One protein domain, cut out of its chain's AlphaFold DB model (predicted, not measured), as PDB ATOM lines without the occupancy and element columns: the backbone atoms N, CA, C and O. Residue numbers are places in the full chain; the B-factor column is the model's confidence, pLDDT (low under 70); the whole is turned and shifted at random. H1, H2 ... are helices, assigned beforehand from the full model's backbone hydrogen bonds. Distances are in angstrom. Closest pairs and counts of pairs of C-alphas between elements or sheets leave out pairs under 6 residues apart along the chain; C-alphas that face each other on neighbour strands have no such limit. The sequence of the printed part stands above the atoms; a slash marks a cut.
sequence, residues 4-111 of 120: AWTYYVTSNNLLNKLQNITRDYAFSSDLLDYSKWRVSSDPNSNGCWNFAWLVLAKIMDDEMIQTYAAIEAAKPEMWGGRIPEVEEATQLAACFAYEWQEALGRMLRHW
ATOM      1  N   ALA A   4      -7.683  44.415  13.228       73.06
ATOM      2  CA  ALA A   4      -6.838  43.257  12.927       73.06
ATOM      3  C   ALA A   4      -5.540  43.635  12.186       73.06
ATOM      4  O   ALA A   4      -4.462  43.177  12.559       73.06
ATOM      5  N   TRP A   5      -5.615  44.510  11.176       72.94
ATOM      6  CA  TRP A   5      -4.429  44.980  10.447       72.94
ATOM      7  C   TRP A   5      -3.594  45.947  11.276       72.94
ATOM      8  O   TRP A   5      -2.369  45.880  11.226       72.94
ATOM      9  N   THR A   6      -4.233  46.801  12.080       74.19
ATOM     10  CA  THR A   6      -3.512  47.643  13.043       74.19
ATOM     11  C   THR A   6      -2.703  46.770  13.995       74.19
ATOM     12  O   THR A   6      -1.496  46.957  14.092       74.19
ATOM     13  N   TYR A   7      -3.327  45.752  14.594       77.19
ATOM     14  CA  TYR A   7      -2.657  44.804  15.483       77.19
ATOM     15  C   TYR A   7      -1.539  44.017  14.784       77.19
ATOM     16  O   TYR A   7      -0.483  43.793  15.368       77.19
ATOM     17  N   TYR A   8      -1.730  43.627  13.522       77.44
ATOM     18  CA  TYR A   8      -0.708  42.932  12.736       77.44
ATOM     19  C   TYR A   8       0.565  43.776  12.538       77.44
ATOM     20  O   TYR A   8       1.680  43.258  12.614       77.44
ATOM     21  N   VAL A   9       0.415  45.085  12.328       78.69
ATOM     22  CA  VAL A   9       1.541  46.013  12.143       78.69
ATOM     23  C   VAL A   9       2.161  46.437  13.477       78.69
ATOM     24  O   VAL A   9       3.383  46.547  13.572       78.69
ATOM     25  N   THR A  10       1.348  46.674  14.509       77.19
ATOM     26  CA  THR A  10       1.835  47.111  15.827       77.19
ATOM     27  C   THR A  10       2.450  45.974  16.642       77.19
ATOM     28  O   THR A  10       3.363  46.227  17.416       77.19
ATOM     29  N   SER A  11       2.030  44.723  16.431       80.19
ATOM     30  CA  SER A  11       2.556  43.547  17.152       80.19
ATOM     31  C   SER A  11       3.779  42.907  16.488       80.19
ATOM     32  O   SER A  11       4.012  41.715  16.659       80.19
ATOM     33  N   ASN A  12       4.534  43.654  15.675       80.94
ATOM     34  CA  ASN A  12       5.733  43.187  14.960       80.94
ATOM     35  C   ASN A  12       5.536  41.990  14.007       80.94
ATOM     36  O   ASN A  12       6.510  41.522  13.423       80.94
ATOM     37  N   ASN A  13       4.310  41.514  13.766       83.50
ATOM     38  CA  ASN A  13       4.070  40.422  12.814       83.50
ATOM     39  C   ASN A  13       4.478  40.820  11.389       83.50
ATOM     40  O   ASN A  13       5.068  40.016  10.668       83.50
ATOM     41  N   LEU A  14       4.216  42.074  11.003       81.56
ATOM     42  CA  LEU A  14       4.693  42.622   9.732       81.56
ATOM     43  C   LEU A  14       6.228  42.649   9.662       81.56
ATOM     44  O   LEU A  14       6.792  42.194   8.671       81.56
ATOM     45  N   LEU A  15       6.888  43.131  10.719       85.50
ATOM     46  CA  LEU A  15       8.350  43.209  10.792       85.50
ATOM     47  C   LEU A  15       8.988  41.819  10.697       85.50
ATOM     48  O   LEU A  15       9.868  41.610   9.872       85.50
ATOM     49  N   ASN A  16       8.481  40.852  11.463       85.50
ATOM     50  CA  ASN A  16       8.948  39.466  11.422       85.50
ATOM     51  C   ASN A  16       8.807  38.859  10.024       85.50
ATOM     52  O   ASN A  16       9.670  38.105   9.581       85.50
ATOM     53  N   LYS A  17       7.722  39.179   9.310       85.69
ATOM     54  CA  LYS A  17       7.515  38.680   7.949       85.69
ATOM     55  C   LYS A  17       8.490  39.314   6.960       85.69
ATOM     56  O   LYS A  17       9.048  38.584   6.147       85.69
ATOM     57  N   LEU A  18       8.718  40.624   7.058       84.19
ATOM     58  CA  LEU A  18       9.724  41.323   6.255       84.19
ATOM     59  C   LEU A  18      11.118  40.749   6.514       84.19
ATOM     60  O   LEU A  18      11.767  40.338   5.565       84.19
ATOM     61  N   GLN A  19      11.513  40.586   7.777       85.62
ATOM     62  CA  GLN A  19      12.799  39.989   8.151       85.62
ATOM     63  C   GLN A  19      12.942  38.523   7.719       85.62
ATOM     64  O   GLN A  19      14.039  38.077   7.404       85.62
ATOM     65  N   ASN A  20      11.850  37.754   7.654       86.81
ATOM     66  CA  ASN A  20      11.905  36.389   7.119       86.81
ATOM     67  C   ASN A  20      12.190  36.365   5.611       86.81
ATOM     68  O   ASN A  20      12.783  35.403   5.122       86.81
ATOM     69  N   ILE A  21      11.746  37.399   4.886       85.00
ATOM     70  CA  ILE A  21      12.008  37.572   3.453       85.00
ATOM     71  C   ILE A  21      13.413  38.148   3.245       85.00
ATOM     72  O   ILE A  21      14.126  37.654   2.378       85.00
ATOM     73  N   THR A  22      13.804  39.143   4.046       84.38
ATOM     74  CA  THR A  22      15.106  39.811   3.981       84.38
ATOM     75  C   THR A  22      16.129  39.107   4.884       84.38
ATOM     76  O   THR A  22      16.438  39.580   5.985       84.38
ATOM     77  N   ARG A  23      16.558  37.903   4.489       76.81
ATOM     78  CA  ARG A  23      17.433  37.053   5.318       76.81
ATOM     79  C   ARG A  23      18.886  37.488   5.301       76.81
ATOM     80  O   ARG A  23      19.566  37.275   6.301       76.81
ATOM     81  N   ASP A  24      19.343  38.032   4.181       79.88
ATOM     82  CA  ASP A  24      20.729  38.454   4.025       79.88
ATOM     83  C   ASP A  24      20.914  39.834   4.666       79.88
ATOM     84  O   ASP A  24      21.856  40.046   5.433       79.88
ATOM     85  N   TYR A  25      19.939  40.726   4.471       82.69
ATOM     86  CA  TYR A  25      19.941  42.068   5.043       82.69
ATOM     87  C   TYR A  25      18.667  42.381   5.832       82.69
ATOM     88  O   TYR A  25      17.670  42.855   5.284       82.69
ATOM     89  N   ALA A  26      18.711  42.175   7.152       83.38
ATOM     90  CA  ALA A  26      17.561  42.378   8.033       83.38
ATOM     91  C   ALA A  26      16.906  43.763   7.850       83.38
ATOM     92  O   ALA A  26      17.563  44.801   7.930       83.38
ATOM     93  N   PHE A  27      15.589  43.770   7.626       85.38
ATOM     94  CA  PHE A  27      14.815  44.999   7.478       85.38
ATOM     95  C   PHE A  27      14.866  45.863   8.748       85.38
ATOM     96  O   PHE A  27      14.616  45.367   9.855       85.38
ATOM     97  N   SER A  28      15.134  47.160   8.571       85.31
ATOM     98  CA  SER A  28      15.235  48.125   9.670       85.31
ATOM     99  C   SER A  28      13.883  48.347  10.358       85.31
ATOM    100  O   SER A  28      12.884  48.705   9.723       85.31
ATOM    101  N   SER A  29      13.841  48.156  11.678       86.00
ATOM    102  CA  SER A  29      12.657  48.460  12.492       86.00
ATOM    103  C   SER A  29      12.352  49.956  12.520       86.00
ATOM    104  O   SER A  29      11.183  50.331  12.465       86.00
ATOM    105  N   ASP A  30      13.388  50.802  12.528       86.50
ATOM    106  CA  ASP A  30      13.248  52.261  12.556       86.50
ATOM    107  C   ASP A  30      12.564  52.792  11.294       86.50
ATOM    108  O   ASP A  30      11.700  53.667  11.374       86.50
ATOM    109  N   LEU A  31      12.898  52.218  10.130       86.62
ATOM    110  CA  LEU A  31      12.222  52.522   8.868       86.62
ATOM    111  C   LEU A  31      10.723  52.207   8.972       86.62
ATOM    112  O   LEU A  31       9.882  53.030   8.608       86.62
ATOM    113  N   LEU A  32      10.375  51.037   9.520       87.12
ATOM    114  CA  LEU A  32       8.980  50.630   9.671       87.12
ATOM    115  C   LEU A  32       8.216  51.535  10.651       87.12
ATOM    116  O   LEU A  32       7.076  51.910  10.371       87.12
ATOM    117  N   ASP A  33       8.813  51.886  11.790       86.75
ATOM    118  CA  ASP A  33       8.178  52.742  12.798       86.75
ATOM    119  C   ASP A  33       7.988  54.180  12.310       86.75
ATOM    120  O   ASP A  33       6.911  54.756  12.510       86.75
ATOM    121  N   TYR A  34       8.960  54.738  11.585       86.75
ATOM    122  CA  TYR A  34       8.797  56.054  10.973       86.75
ATOM    123  C   TYR A  34       7.637  56.064   9.972       86.75
ATOM    124  O   TYR A  34       6.804  56.974   9.974       86.75
ATOM    125  N   SER A  35       7.514  55.025   9.147       86.69
ATOM    126  CA  SER A  35       6.418  54.931   8.184       86.69
ATOM    127  C   SER A  35       5.055  54.743   8.853       86.69
ATOM    128  O   SER A  35       4.078  55.342   8.402       86.69
ATOM    129  N   LYS A  36       4.964  54.012   9.977       87.00
ATOM    130  CA  LYS A  36       3.735  53.967  10.803       87.00
ATOM    131  C   LYS A  36       3.339  55.362  11.288       87.00
ATOM    132  O   LYS A  36       2.158  55.719  11.229       87.00
ATOM    133  N   TRP A  37       4.308  56.148  11.759       86.31
ATOM    134  CA  TRP A  37       4.072  57.518  12.209       86.31
ATOM    135  C   TRP A  37       3.585  58.412  11.060       86.31
ATOM    136  O   TRP A  37       2.573  59.098  11.207       86.31
ATOM    137  N   ARG A  38       4.218  58.327   9.882       85.06
ATOM    138  CA  ARG A  38       3.817  59.071   8.673       85.06
ATOM    139  C   ARG A  38       2.390  58.752   8.233       85.06
ATOM    140  O   ARG A  38       1.620  59.675   7.998       85.06
ATOM    141  N   VAL A  39       2.018  57.472   8.169       85.00
ATOM    142  CA  VAL A  39       0.647  57.044   7.827       85.00
ATOM    143  C   VAL A  39      -0.361  57.562   8.851       85.00
ATOM    144  O   VAL A  39      -1.437  58.015   8.478       85.00
ATOM    145  N   SER A  40      -0.010  57.534  10.139       81.06
ATOM    146  CA  SER A  40      -0.879  58.043  11.210       81.06
ATOM    147  C   SER A  40      -1.048  59.565  11.153       81.06
ATOM    148  O   SER A  40      -2.079  60.086  11.570       81.06
ATOM    149  N   SER A  41      -0.045  60.276  10.633       82.38
ATOM    150  CA  SER A  41      -0.069  61.728  10.452       82.38
ATOM    151  C   SER A  41      -0.713  62.174   9.132       82.38
ATOM    152  O   SER A  41      -0.970  63.368   8.981       82.38
ATOM    153  N   ASP A  42      -0.949  61.269   8.178       79.38
ATOM    154  CA  ASP A  42      -1.495  61.592   6.857       79.38
ATOM    155  C   ASP A  42      -3.036  61.498   6.851       79.38
ATOM    156  O   ASP A  42      -3.586  60.396   6.963       79.38
ATOM    157  N   PRO A  43      -3.766  62.614   6.655       70.00
ATOM    158  CA  PRO A  43      -5.227  62.611   6.613       70.00
ATOM    159  C   PRO A  43      -5.815  61.723   5.505       70.00
ATOM    160  O   PRO A  43      -6.906  61.177   5.686       70.00
ATOM    161  N   ASN A  44      -5.102  61.544   4.383       67.81
ATOM    162  CA  ASN A  44      -5.551  60.721   3.253       67.81
ATOM    163  C   ASN A  44      -5.481  59.216   3.549       67.81
ATOM    164  O   ASN A  44      -6.195  58.424   2.931       67.81
ATOM    165  N   SER A  45      -4.684  58.810   4.541       65.88
ATOM    166  CA  SER A  45      -4.574  57.409   4.962       65.88
ATOM    167  C   SER A  45      -5.855  56.881   5.623       65.88
ATOM    168  O   SER A  45      -6.061  55.669   5.699       65.88
ATOM    169  N   ASN A  46      -6.777  57.764   6.028       60.84
ATOM    170  CA  ASN A  46      -8.079  57.381   6.580       60.84
ATOM    171  C   ASN A  46      -9.003  56.674   5.570       60.84
ATOM    172  O   ASN A  46      -9.948  56.001   5.987       60.84
ATOM    173  N   GLY A  47      -8.740  56.789   4.261       59.66
ATOM    174  CA  GLY A  47      -9.562  56.182   3.205       59.66
ATOM    175  C   GLY A  47      -9.322  54.683   2.964       59.66
ATOM    176  O   GLY A  47     -10.179  54.011   2.380       59.66
ATOM    177  N   CYS A  48      -8.191  54.137   3.425       64.75
ATOM    178  CA  CYS A  48      -7.844  52.723   3.256       64.75
ATOM    179  C   CYS A  48      -8.005  51.947   4.570       64.75
ATOM    180  O   CYS A  48      -7.629  52.390   5.658       64.75
ATOM    181  N   TRP A  49      -8.573  50.744   4.491       70.44
ATOM    182  CA  TRP A  49      -8.826  49.921   5.676       70.44
ATOM    183  C   TRP A  49      -7.614  49.079   6.100       70.44
ATOM    184  O   TRP A  49      -7.543  48.670   7.265       70.44
ATOM    185  N   ASN A  50      -6.653  48.876   5.194       78.75
ATOM    186  CA  ASN A  50      -5.448  48.085   5.414       78.75
ATOM    187  C   ASN A  50      -4.252  48.967   5.813       78.75
ATOM    188  O   ASN A  50      -3.614  49.603   4.975       78.75
ATOM    189  N   PHE A  51      -3.929  48.964   7.108       79.81
ATOM    190  CA  PHE A  51      -2.792  49.713   7.646       79.81
ATOM    191  C   PHE A  51      -1.439  49.200   7.145       79.81
ATOM    192  O   PHE A  51      -0.548  49.997   6.876       79.81
ATOM    193  N   ALA A  52      -1.287  47.880   6.992       81.12
ATOM    194  CA  ALA A  52      -0.033  47.285   6.540       81.12
ATOM    195  C   ALA A  52       0.303  47.742   5.119       81.12
ATOM    196  O   ALA A  52       1.424  48.164   4.862       81.12
ATOM    197  N   TRP A  53      -0.686  47.729   4.221       84.50
ATOM    198  CA  TRP A  53      -0.508  48.200   2.850       84.50
ATOM    199  C   TRP A  53      -0.124  49.683   2.793       84.50
ATOM    200  O   TRP A  53       0.824  50.026   2.099       84.50
ATOM    201  N   LEU A  54      -0.790  50.545   3.572       84.75
ATOM    202  CA  LEU A  54      -0.461  51.975   3.633       84.75
ATOM    203  C   LEU A  54       0.985  52.221   4.076       84.75
ATOM    204  O   LEU A  54       1.672  53.050   3.489       84.75
ATOM    205  N   VAL A  55       1.452  51.489   5.092       86.81
ATOM    206  CA  VAL A  55       2.837  51.592   5.575       86.81
ATOM    207  C   VAL A  55       3.821  51.166   4.486       86.81
ATOM    208  O   VAL A  55       4.767  51.898   4.211       86.81
ATOM    209  N   LEU A  56       3.579  50.031   3.824       86.06
ATOM    210  CA  LEU A  56       4.437  49.529   2.744       86.06
ATOM    211  C   LEU A  56       4.457  50.474   1.531       86.06
ATOM    212  O   LEU A  56       5.523  50.733   0.981       86.06
ATOM    213  N   ALA A  57       3.298  51.012   1.142       84.12
ATOM    214  CA  ALA A  57       3.173  51.968   0.046       84.12
ATOM    215  C   ALA A  57       3.923  53.271   0.357       84.12
ATOM    216  O   ALA A  57       4.713  53.722  -0.461       84.12
ATOM    217  N   LYS A  58       3.783  53.819   1.575       87.06
ATOM    218  CA  LYS A  58       4.524  55.023   1.987       87.06
ATOM    219  C   LYS A  58       6.036  54.833   1.974       87.06
ATOM    220  O   LYS A  58       6.741  55.746   1.569       87.06
ATOM    221  N   ILE A  59       6.534  53.667   2.390       86.75
ATOM    222  CA  ILE A  59       7.972  53.356   2.320       86.75
ATOM    223  C   ILE A  59       8.469  53.393   0.867       86.75
ATOM    224  O   ILE A  59       9.588  53.838   0.612       86.75
ATOM    225  N   MET A  60       7.642  52.920  -0.069       82.44
ATOM    226  CA  MET A  60       7.965  52.875  -1.493       82.44
ATOM    227  C   MET A  60       7.875  54.253  -2.161       82.44
ATOM    228  O   MET A  60       8.782  54.606  -2.906       82.44
ATOM    229  N   ASP A  61       6.823  55.025  -1.874       79.44
ATOM    230  CA  ASP A  61       6.598  56.367  -2.432       79.44
ATOM    231  C   ASP A  61       7.616  57.404  -1.930       79.44
ATOM    232  O   ASP A  61       8.087  58.224  -2.711       79.44
ATOM    233  N   ASP A  62       7.983  57.377  -0.643       76.81
ATOM    234  CA  ASP A  62       8.867  58.397  -0.054       76.81
ATOM    235  C   ASP A  62      10.371  58.114  -0.317       76.81
ATOM    236  O   ASP A  62      11.227  58.774   0.270       76.81
ATOM    237  N   GLU A  63      10.719  57.105  -1.137       77.31
ATOM    238  CA  GLU A  63      12.098  56.633  -1.416       77.31
ATOM    239  C   GLU A  63      12.972  56.410  -0.160       77.31
ATOM    240  O   GLU A  63      14.202  56.314  -0.219       77.31
ATOM    241  N   MET A  64      12.330  56.254   1.001       83.25
ATOM    242  CA  MET A  64      12.970  56.208   2.317       83.25
ATOM    243  C   MET A  64      13.967  55.063   2.462       83.25
ATOM    244  O   MET A  64      14.923  55.154   3.233       83.25
ATOM    245  N   ILE A  65      13.739  53.989   1.711       86.69
ATOM    246  CA  ILE A  65      14.589  52.803   1.671       86.69
ATOM    247  C   ILE A  65      16.037  53.208   1.392       86.69
ATOM    248  O   ILE A  65      16.919  52.742   2.099       86.69
ATOM    249  N   GLN A  66      16.289  54.105   0.430       86.12
ATOM    250  CA  GLN A  66      17.656  54.491   0.069       86.12
ATOM    251  C   GLN A  66      18.362  55.217   1.217       86.12
ATOM    252  O   GLN A  66      19.509  54.915   1.541       86.12
ATOM    253  N   THR A  67      17.662  56.142   1.880       87.12
ATOM    254  CA  THR A  67      18.215  56.893   3.012       87.12
ATOM    255  C   THR A  67      18.527  55.977   4.192       87.12
ATOM    256  O   THR A  67      19.618  56.045   4.752       87.12
ATOM    257  N   TYR A  68      17.598  55.093   4.558       88.19
ATOM    258  CA  TYR A  68      17.793  54.181   5.686       88.19
ATOM    259  C   TYR A  68      18.811  53.081   5.376       88.19
ATOM    260  O   TYR A  68      19.600  52.731   6.249       88.19
ATOM    261  N   ALA A  69      18.862  52.591   4.136       89.06
ATOM    262  CA  ALA A  69      19.883  51.651   3.689       89.06
ATOM    263  C   ALA A  69      21.288  52.262   3.768       89.06
ATOM    264  O   ALA A  69      22.214  51.597   4.218       89.06
ATOM    265  N   ALA A  70      21.449  53.537   3.397       87.50
ATOM    266  CA  ALA A  70      22.719  54.246   3.536       87.50
ATOM    267  C   ALA A  70      23.126  54.430   5.007       87.50
ATOM    268  O   ALA A  70      24.294  54.256   5.345       87.50
ATOM    269  N   ILE A  71      22.168  54.737   5.889       87.88
ATOM    270  CA  ILE A  71      22.419  54.860   7.332       87.88
ATOM    271  C   ILE A  71      22.852  53.514   7.927       87.88
ATOM    272  O   ILE A  71      23.837  53.475   8.659       87.88
ATOM    273  N   GLU A  72      22.155  52.419   7.604       87.38
ATOM    274  CA  GLU A  72      22.524  51.069   8.053       87.38
ATOM    275  C   GLU A  72      23.886  50.643   7.497       87.38
ATOM    276  O   GLU A  72      24.747  50.192   8.250       87.38
ATOM    277  N   ALA A  73      24.131  50.855   6.204       87.56
ATOM    278  CA  ALA A  73      25.405  50.528   5.572       87.56
ATOM    279  C   ALA A  73      26.575  51.351   6.128       87.56
ATOM    280  O   ALA A  73      27.702  50.870   6.132       87.56
ATOM    281  N   ALA A  74      26.336  52.566   6.624       85.56
ATOM    282  CA  ALA A  74      27.364  53.392   7.252       85.56
ATOM    283  C   ALA A  74      27.679  52.982   8.704       85.56
ATOM    284  O   ALA A  74      28.644  53.494   9.281       85.56
ATOM    285  N   LYS A  75      26.899  52.079   9.321       85.00
ATOM    286  CA  LYS A  75      27.163  51.641  10.696       85.00
ATOM    287  C   LYS A  75      28.491  50.883  10.767       85.00
ATOM    288  O   LYS A  75      28.663  49.894  10.056       85.00
ATOM    289  N   PRO A  76      29.406  51.249  11.685       81.00
ATOM    290  CA  PRO A  76      30.679  50.543  11.858       81.00
ATOM    291  C   PRO A  76      30.510  49.051  12.189       81.00
ATOM    292  O   PRO A  76      31.392  48.245  11.903       81.00
ATOM    293  N   GLU A  77      29.373  48.680  12.781       83.81
ATOM    294  CA  GLU A  77      29.003  47.300  13.116       83.81
ATOM    295  C   GLU A  77      28.955  46.394  11.876       83.81
ATOM    296  O   GLU A  77      29.384  45.243  11.949       83.81
ATOM    297  N   MET A  78      28.546  46.930  10.720       82.75
ATOM    298  CA  MET A  78      28.499  46.199   9.446       82.75
ATOM    299  C   MET A  78      29.889  45.883   8.883       82.75
ATOM    300  O   MET A  78      30.051  44.952   8.100       82.75
ATOM    301  N   TRP A  79      30.903  46.632   9.314       85.25
ATOM    302  CA  TRP A  79      32.277  46.552   8.814       85.25
ATOM    303  C   TRP A  79      33.247  45.991   9.857       85.25
ATOM    304  O   TRP A  79      34.462  46.176   9.753       85.25
ATOM    305  N   GLY A  80      32.728  45.342  10.905       82.94
ATOM    306  CA  GLY A  80      33.545  44.777  11.982       82.94
ATOM    307  C   GLY A  80      34.322  45.835  12.775       82.94
ATOM    308  O   GLY A  80      35.442  45.577  13.210       82.94
ATOM    309  N   GLY A  81      33.759  47.039  12.929       80.62
ATOM    310  CA  GLY A  81      34.376  48.160  13.643       80.62
ATOM    311  C   GLY A  81      35.316  49.023  12.796       80.62
ATOM    312  O   GLY A  81      35.974  49.912  13.339       80.62
ATOM    313  N   ARG A  82      35.397  48.788  11.481       82.81
ATOM    314  CA  ARG A  82      36.125  49.659  10.545       82.81
ATOM    315  C   ARG A  82      35.203  50.753  10.005       82.81
ATOM    316  O   ARG A  82      33.987  50.594   9.972       82.81
ATOM    317  N   ILE A  83      35.794  51.870   9.591       77.94
ATOM    318  CA  ILE A  83      35.080  52.915   8.852       77.94
ATOM    319  C   ILE A  83      35.202  52.549   7.368       77.94
ATOM    320  O   ILE A  83      36.337  52.478   6.889       77.94
ATOM    321  N   PRO A  84      34.093  52.259   6.672       78.56
ATOM    322  CA  PRO A  84      34.130  51.931   5.253       78.56
ATOM    323  C   PRO A  84      34.519  53.136   4.407       78.56
ATOM    324  O   PRO A  84      34.301  54.289   4.793       78.56
ATOM    325  N   GLU A  85      35.038  52.863   3.216       85.38
ATOM    326  CA  GLU A  85      35.129  53.885   2.186       85.38
ATOM    327  C   GLU A  85      33.727  54.252   1.673       85.38
ATOM    328  O   GLU A  85      32.789  53.451   1.718       85.38
ATOM    329  N   VAL A  86      33.557  55.485   1.190       84.19
ATOM    330  CA  VAL A  86      32.248  55.991   0.739       84.19
ATOM    331  C   VAL A  86      31.678  55.123  -0.388       84.19
ATOM    332  O   VAL A  86      30.475  54.864  -0.418       84.19
ATOM    333  N   GLU A  87      32.534  54.635  -1.288       86.31
ATOM    334  CA  GLU A  87      32.134  53.761  -2.394       86.31
ATOM    335  C   GLU A  87      31.654  52.390  -1.897       86.31
ATOM    336  O   GLU A  87      30.583  51.933  -2.301       86.31
ATOM    337  N   GLU A  88      32.377  51.777  -0.957       86.06
ATOM    338  CA  GLU A  88      32.005  50.491  -0.354       86.06
ATOM    339  C   GLU A  88      30.681  50.592   0.420       86.06
ATOM    340  O   GLU A  88      29.793  49.748   0.265       86.06
ATOM    341  N   ALA A  89      30.508  51.663   1.201       86.75
ATOM    342  CA  ALA A  89      29.264  51.940   1.915       86.75
ATOM    343  C   ALA A  89      28.085  52.146   0.955       86.75
ATOM    344  O   ALA A  89      26.988  51.650   1.205       86.75
ATOM    345  N   THR A  90      28.312  52.832  -0.168       88.50
ATOM    346  CA  THR A  90      27.281  53.063  -1.188       88.50
ATOM    347  C   THR A  90      26.875  51.760  -1.871       88.50
ATOM    348  O   THR A  90      25.686  51.514  -2.079       88.50
ATOM    349  N   GLN A  91      27.838  50.891  -2.185       88.81
ATOM    350  CA  GLN A  91      27.551  49.597  -2.796       88.81
ATOM    351  C   GLN A  91      26.771  48.681  -1.847       88.81
ATOM    352  O   GLN A  91      25.801  48.046  -2.261       88.81
ATOM    353  N   LEU A  92      27.138  48.658  -0.563       89.25
ATOM    354  CA  LEU A  92      26.395  47.914   0.447       89.25
ATOM    355  C   LEU A  92      24.976  48.480   0.633       89.25
ATOM    356  O   LEU A  92      24.012  47.717   0.660       89.25
ATOM    357  N   ALA A  93      24.828  49.807   0.681       90.00
ATOM    358  CA  ALA A  93      23.526  50.470   0.745       90.00
ATOM    359  C   ALA A  93      22.631  50.107  -0.452       90.00
ATOM    360  O   ALA A  93      21.432  49.892  -0.283       90.00
ATOM    361  N   ALA A  94      23.200  49.984  -1.653       89.62
ATOM    362  CA  ALA A  94      22.458  49.548  -2.831       89.62
ATOM    363  C   ALA A  94      21.950  48.101  -2.692       89.62
ATOM    364  O   ALA A  94      20.807  47.821  -3.052       89.62
ATOM    365  N   CYS A  95      22.754  47.196  -2.120       90.31
ATOM    366  CA  CYS A  95      22.331  45.823  -1.830       90.31
ATOM    367  C   CYS A  95      21.176  45.781  -0.816       90.31
ATOM    368  O   CYS A  95      20.169  45.117  -1.067       90.31
ATOM    369  N   PHE A  96      21.286  46.543   0.279       88.25
ATOM    370  CA  PHE A  96      20.206  46.721   1.254       88.25
ATOM    371  C   PHE A  96      18.925  47.224   0.587       88.25
ATOM    372  O   PHE A  96      17.855  46.634   0.745       88.25
ATOM    373  N   ALA A  97      19.037  48.304  -0.189       89.44
ATOM    374  CA  ALA A  97      17.897  48.923  -0.843       89.44
ATOM    375  C   ALA A  97      17.211  47.959  -1.816       89.44
ATOM    376  O   ALA A  97      15.984  47.881  -1.819       89.44
ATOM    377  N   TYR A  98      17.987  47.192  -2.585       89.50
ATOM    378  CA  TYR A  98      17.461  46.201  -3.517       89.50
ATOM    379  C   TYR A  98      16.676  45.095  -2.802       89.50
ATOM    380  O   TYR A  98      15.526  44.835  -3.156       89.50
ATOM    381  N   GLU A  99      17.251  44.475  -1.768       89.31
ATOM    382  CA  GLU A  99      16.585  43.384  -1.045       89.31
ATOM    383  C   GLU A  99      15.321  43.873  -0.329       89.31
ATOM    384  O   GLU A  99      14.273  43.223  -0.377       89.31
ATOM    385  N   TRP A 100      15.381  45.055   0.284       89.69
ATOM    386  CA  TRP A 100      14.229  45.661   0.942       89.69
ATOM    387  C   TRP A 100      13.135  46.037  -0.059       89.69
ATOM    388  O   TRP A 100      11.967  45.733   0.182       89.69
ATOM    389  N   GLN A 101      13.482  46.636  -1.202       88.06
ATOM    390  CA  GLN A 101      12.526  46.919  -2.277       88.06
ATOM    391  C   GLN A 101      11.881  45.638  -2.806       88.06
ATOM    392  O   GLN A 101      10.665  45.598  -2.999       88.06
ATOM    393  N   GLU A 102      12.662  44.577  -2.999       87.44
ATOM    394  CA  GLU A 102      12.139  43.302  -3.471       87.44
ATOM    395  C   GLU A 102      11.198  42.664  -2.439       87.44
ATOM    396  O   GLU A 102      10.116  42.191  -2.795       87.44
ATOM    397  N   ALA A 103      11.547  42.708  -1.152       87.25
ATOM    398  CA  ALA A 103      10.697  42.211  -0.075       87.25
ATOM    399  C   ALA A 103       9.374  42.981   0.024       87.25
ATOM    400  O   ALA A 103       8.306  42.365   0.117       87.25
ATOM    401  N   LEU A 104       9.422  44.313  -0.063       85.50
ATOM    402  CA  LEU A 104       8.233  45.165  -0.108       85.50
ATOM    403  C   LEU A 104       7.384  44.859  -1.343       85.50
ATOM    404  O   LEU A 104       6.173  44.700  -1.220       85.50
ATOM    405  N   GLY A 105       8.003  44.702  -2.515       83.62
ATOM    406  CA  GLY A 105       7.319  44.337  -3.754       83.62
ATOM    407  C   GLY A 105       6.638  42.970  -3.671       83.62
ATOM    408  O   GLY A 105       5.480  42.829  -4.063       83.62
ATOM    409  N   ARG A 106       7.307  41.963  -3.093       83.38
ATOM    410  CA  ARG A 106       6.724  40.637  -2.823       83.38
ATOM    411  C   ARG A 106       5.543  40.733  -1.859       83.38
ATOM    412  O   ARG A 106       4.521  40.090  -2.088       83.38
ATOM    413  N   MET A 107       5.648  41.557  -0.813       81.69
ATOM    414  CA  MET A 107       4.540  41.789   0.111       81.69
ATOM    415  C   MET A 107       3.373  42.517  -0.555       81.69
ATOM    416  O   MET A 107       2.241  42.070  -0.414       81.69
ATOM    417  N   LEU A 108       3.625  43.582  -1.315       80.31
ATOM    418  CA  LEU A 108       2.592  44.339  -2.022       80.31
ATOM    419  C   LEU A 108       1.910  43.517  -3.117       80.31
ATOM    420  O   LEU A 108       0.710  43.673  -3.308       80.31
ATOM    421  N   ARG A 109       2.609  42.573  -3.763       76.62
ATOM    422  CA  ARG A 109       1.992  41.609  -4.693       76.62
ATOM    423  C   ARG A 109       0.935  40.719  -4.040       76.62
ATOM    424  O   ARG A 109       0.054  40.242  -4.740       76.62
ATOM    425  N   HIS A 110       0.970  40.508  -2.721       71.38
ATOM    426  CA  HIS A 110      -0.138  39.828  -2.036       71.38
ATOM    427  C   HIS A 110      -1.427  40.669  -1.994       71.38
ATOM    428  O   HIS A 110      -2.489  40.137  -1.679       71.38
ATOM    429  N   TRP A 111      -1.343  41.955  -2.333       67.50
ATOM    430  CA  TRP A 111      -2.452  42.893  -2.461       67.50
ATOM    431  C   TRP A 111      -2.421  43.529  -3.864       67.50
ATOM    432  O   TRP A 111      -2.164  44.723  -4.004       67.50
TER     433      TRP A 111
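This is residues 4 to 111 of the 120 residues of an uncharacterized protein of Monilinia fructigena (UniProt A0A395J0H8). One long helix, H8, runs along much of the length of the model, and two of the shorter helices pack on it: H6 crosses its first half and H5 packs on it farther along, at residues 101 to 108. H3 crosses H5 on the side away from H8, H1 and H2 lie at the same end of the model as H5, and the short H4 and H7 lie towards opposite ends of the long axis. The 108 printed residues hold eight named helices, H1 to H8 in chain order, and no named strand; the class is all helix. The whole is compact, with a radius of gyration of the C-alphas of 14.6 A, yet elongated in outline, spanning 45 by 26 by 22 A.

Find C-alpha 86 at (32.248, 55.991, 0.739); from there H8, residues 86 to 109, runs 33.9 A to C-alpha 109 at (1.992, 41.609, -4.693). Look next at H6, residues 64 to 73, 14.1 A long, and H5, residues 51 to 61, 15.3 A. H3 takes residues 29 to 41 and spans 18.5 A, and H2 takes residues 13 to 21 and spans 12.6 A. H1, residues 4 to 10, begins at C-alpha 4, (-6.838, 43.257, 12.927). The shortest are H4, residues 43 to 47, and H7, residues 76 to 79.

Start at H8, where H6 touches it at Ala 70 and Ala 93, their closest C-alphas, 4.8 A apart, at a steep tilt of 45 degrees, opposite ways. Farther along, H5 touches residues 101 to 108 of H8 alone, with the C-alphas of Leu 56 and Leu 104 closest at 6.4 A. H2 and H8 only just touch, with 3 pairs of C-alphas within 8 A, closest at Ile 21 and Ala 103, 6.0 A. From H5 go outward to H3, about perpendicular to it at 77 degrees; they touch, with the C-alphas of Ser 35 and Val 55 closest at 5.5 A. H1 touches H5 too, closest at the C-alphas of Trp 5 and Phe 51, 5.7 A. H4 is close to H5 but not clearly touching, 6.9 A between the C-alphas of Ser 45 and Leu 54; H7 is apart from H8. In H1, H2, H3, H5, H6 and H8 every O i to N i+4 pair is within hydrogen-bond range; H4 has 0 of 1, but 2 of 2 O i to N i+3 pairs, and H7 is too short for an i+4 pair.

Look at Gly 47 and Arg 82 for the two C-alphas farthest apart, 46.7 A. The printed part has no cut, and no link is long. The mean pLDDT of the printed part is 82.6; it falls under 70 at residues 44 to 48 and at residue 111.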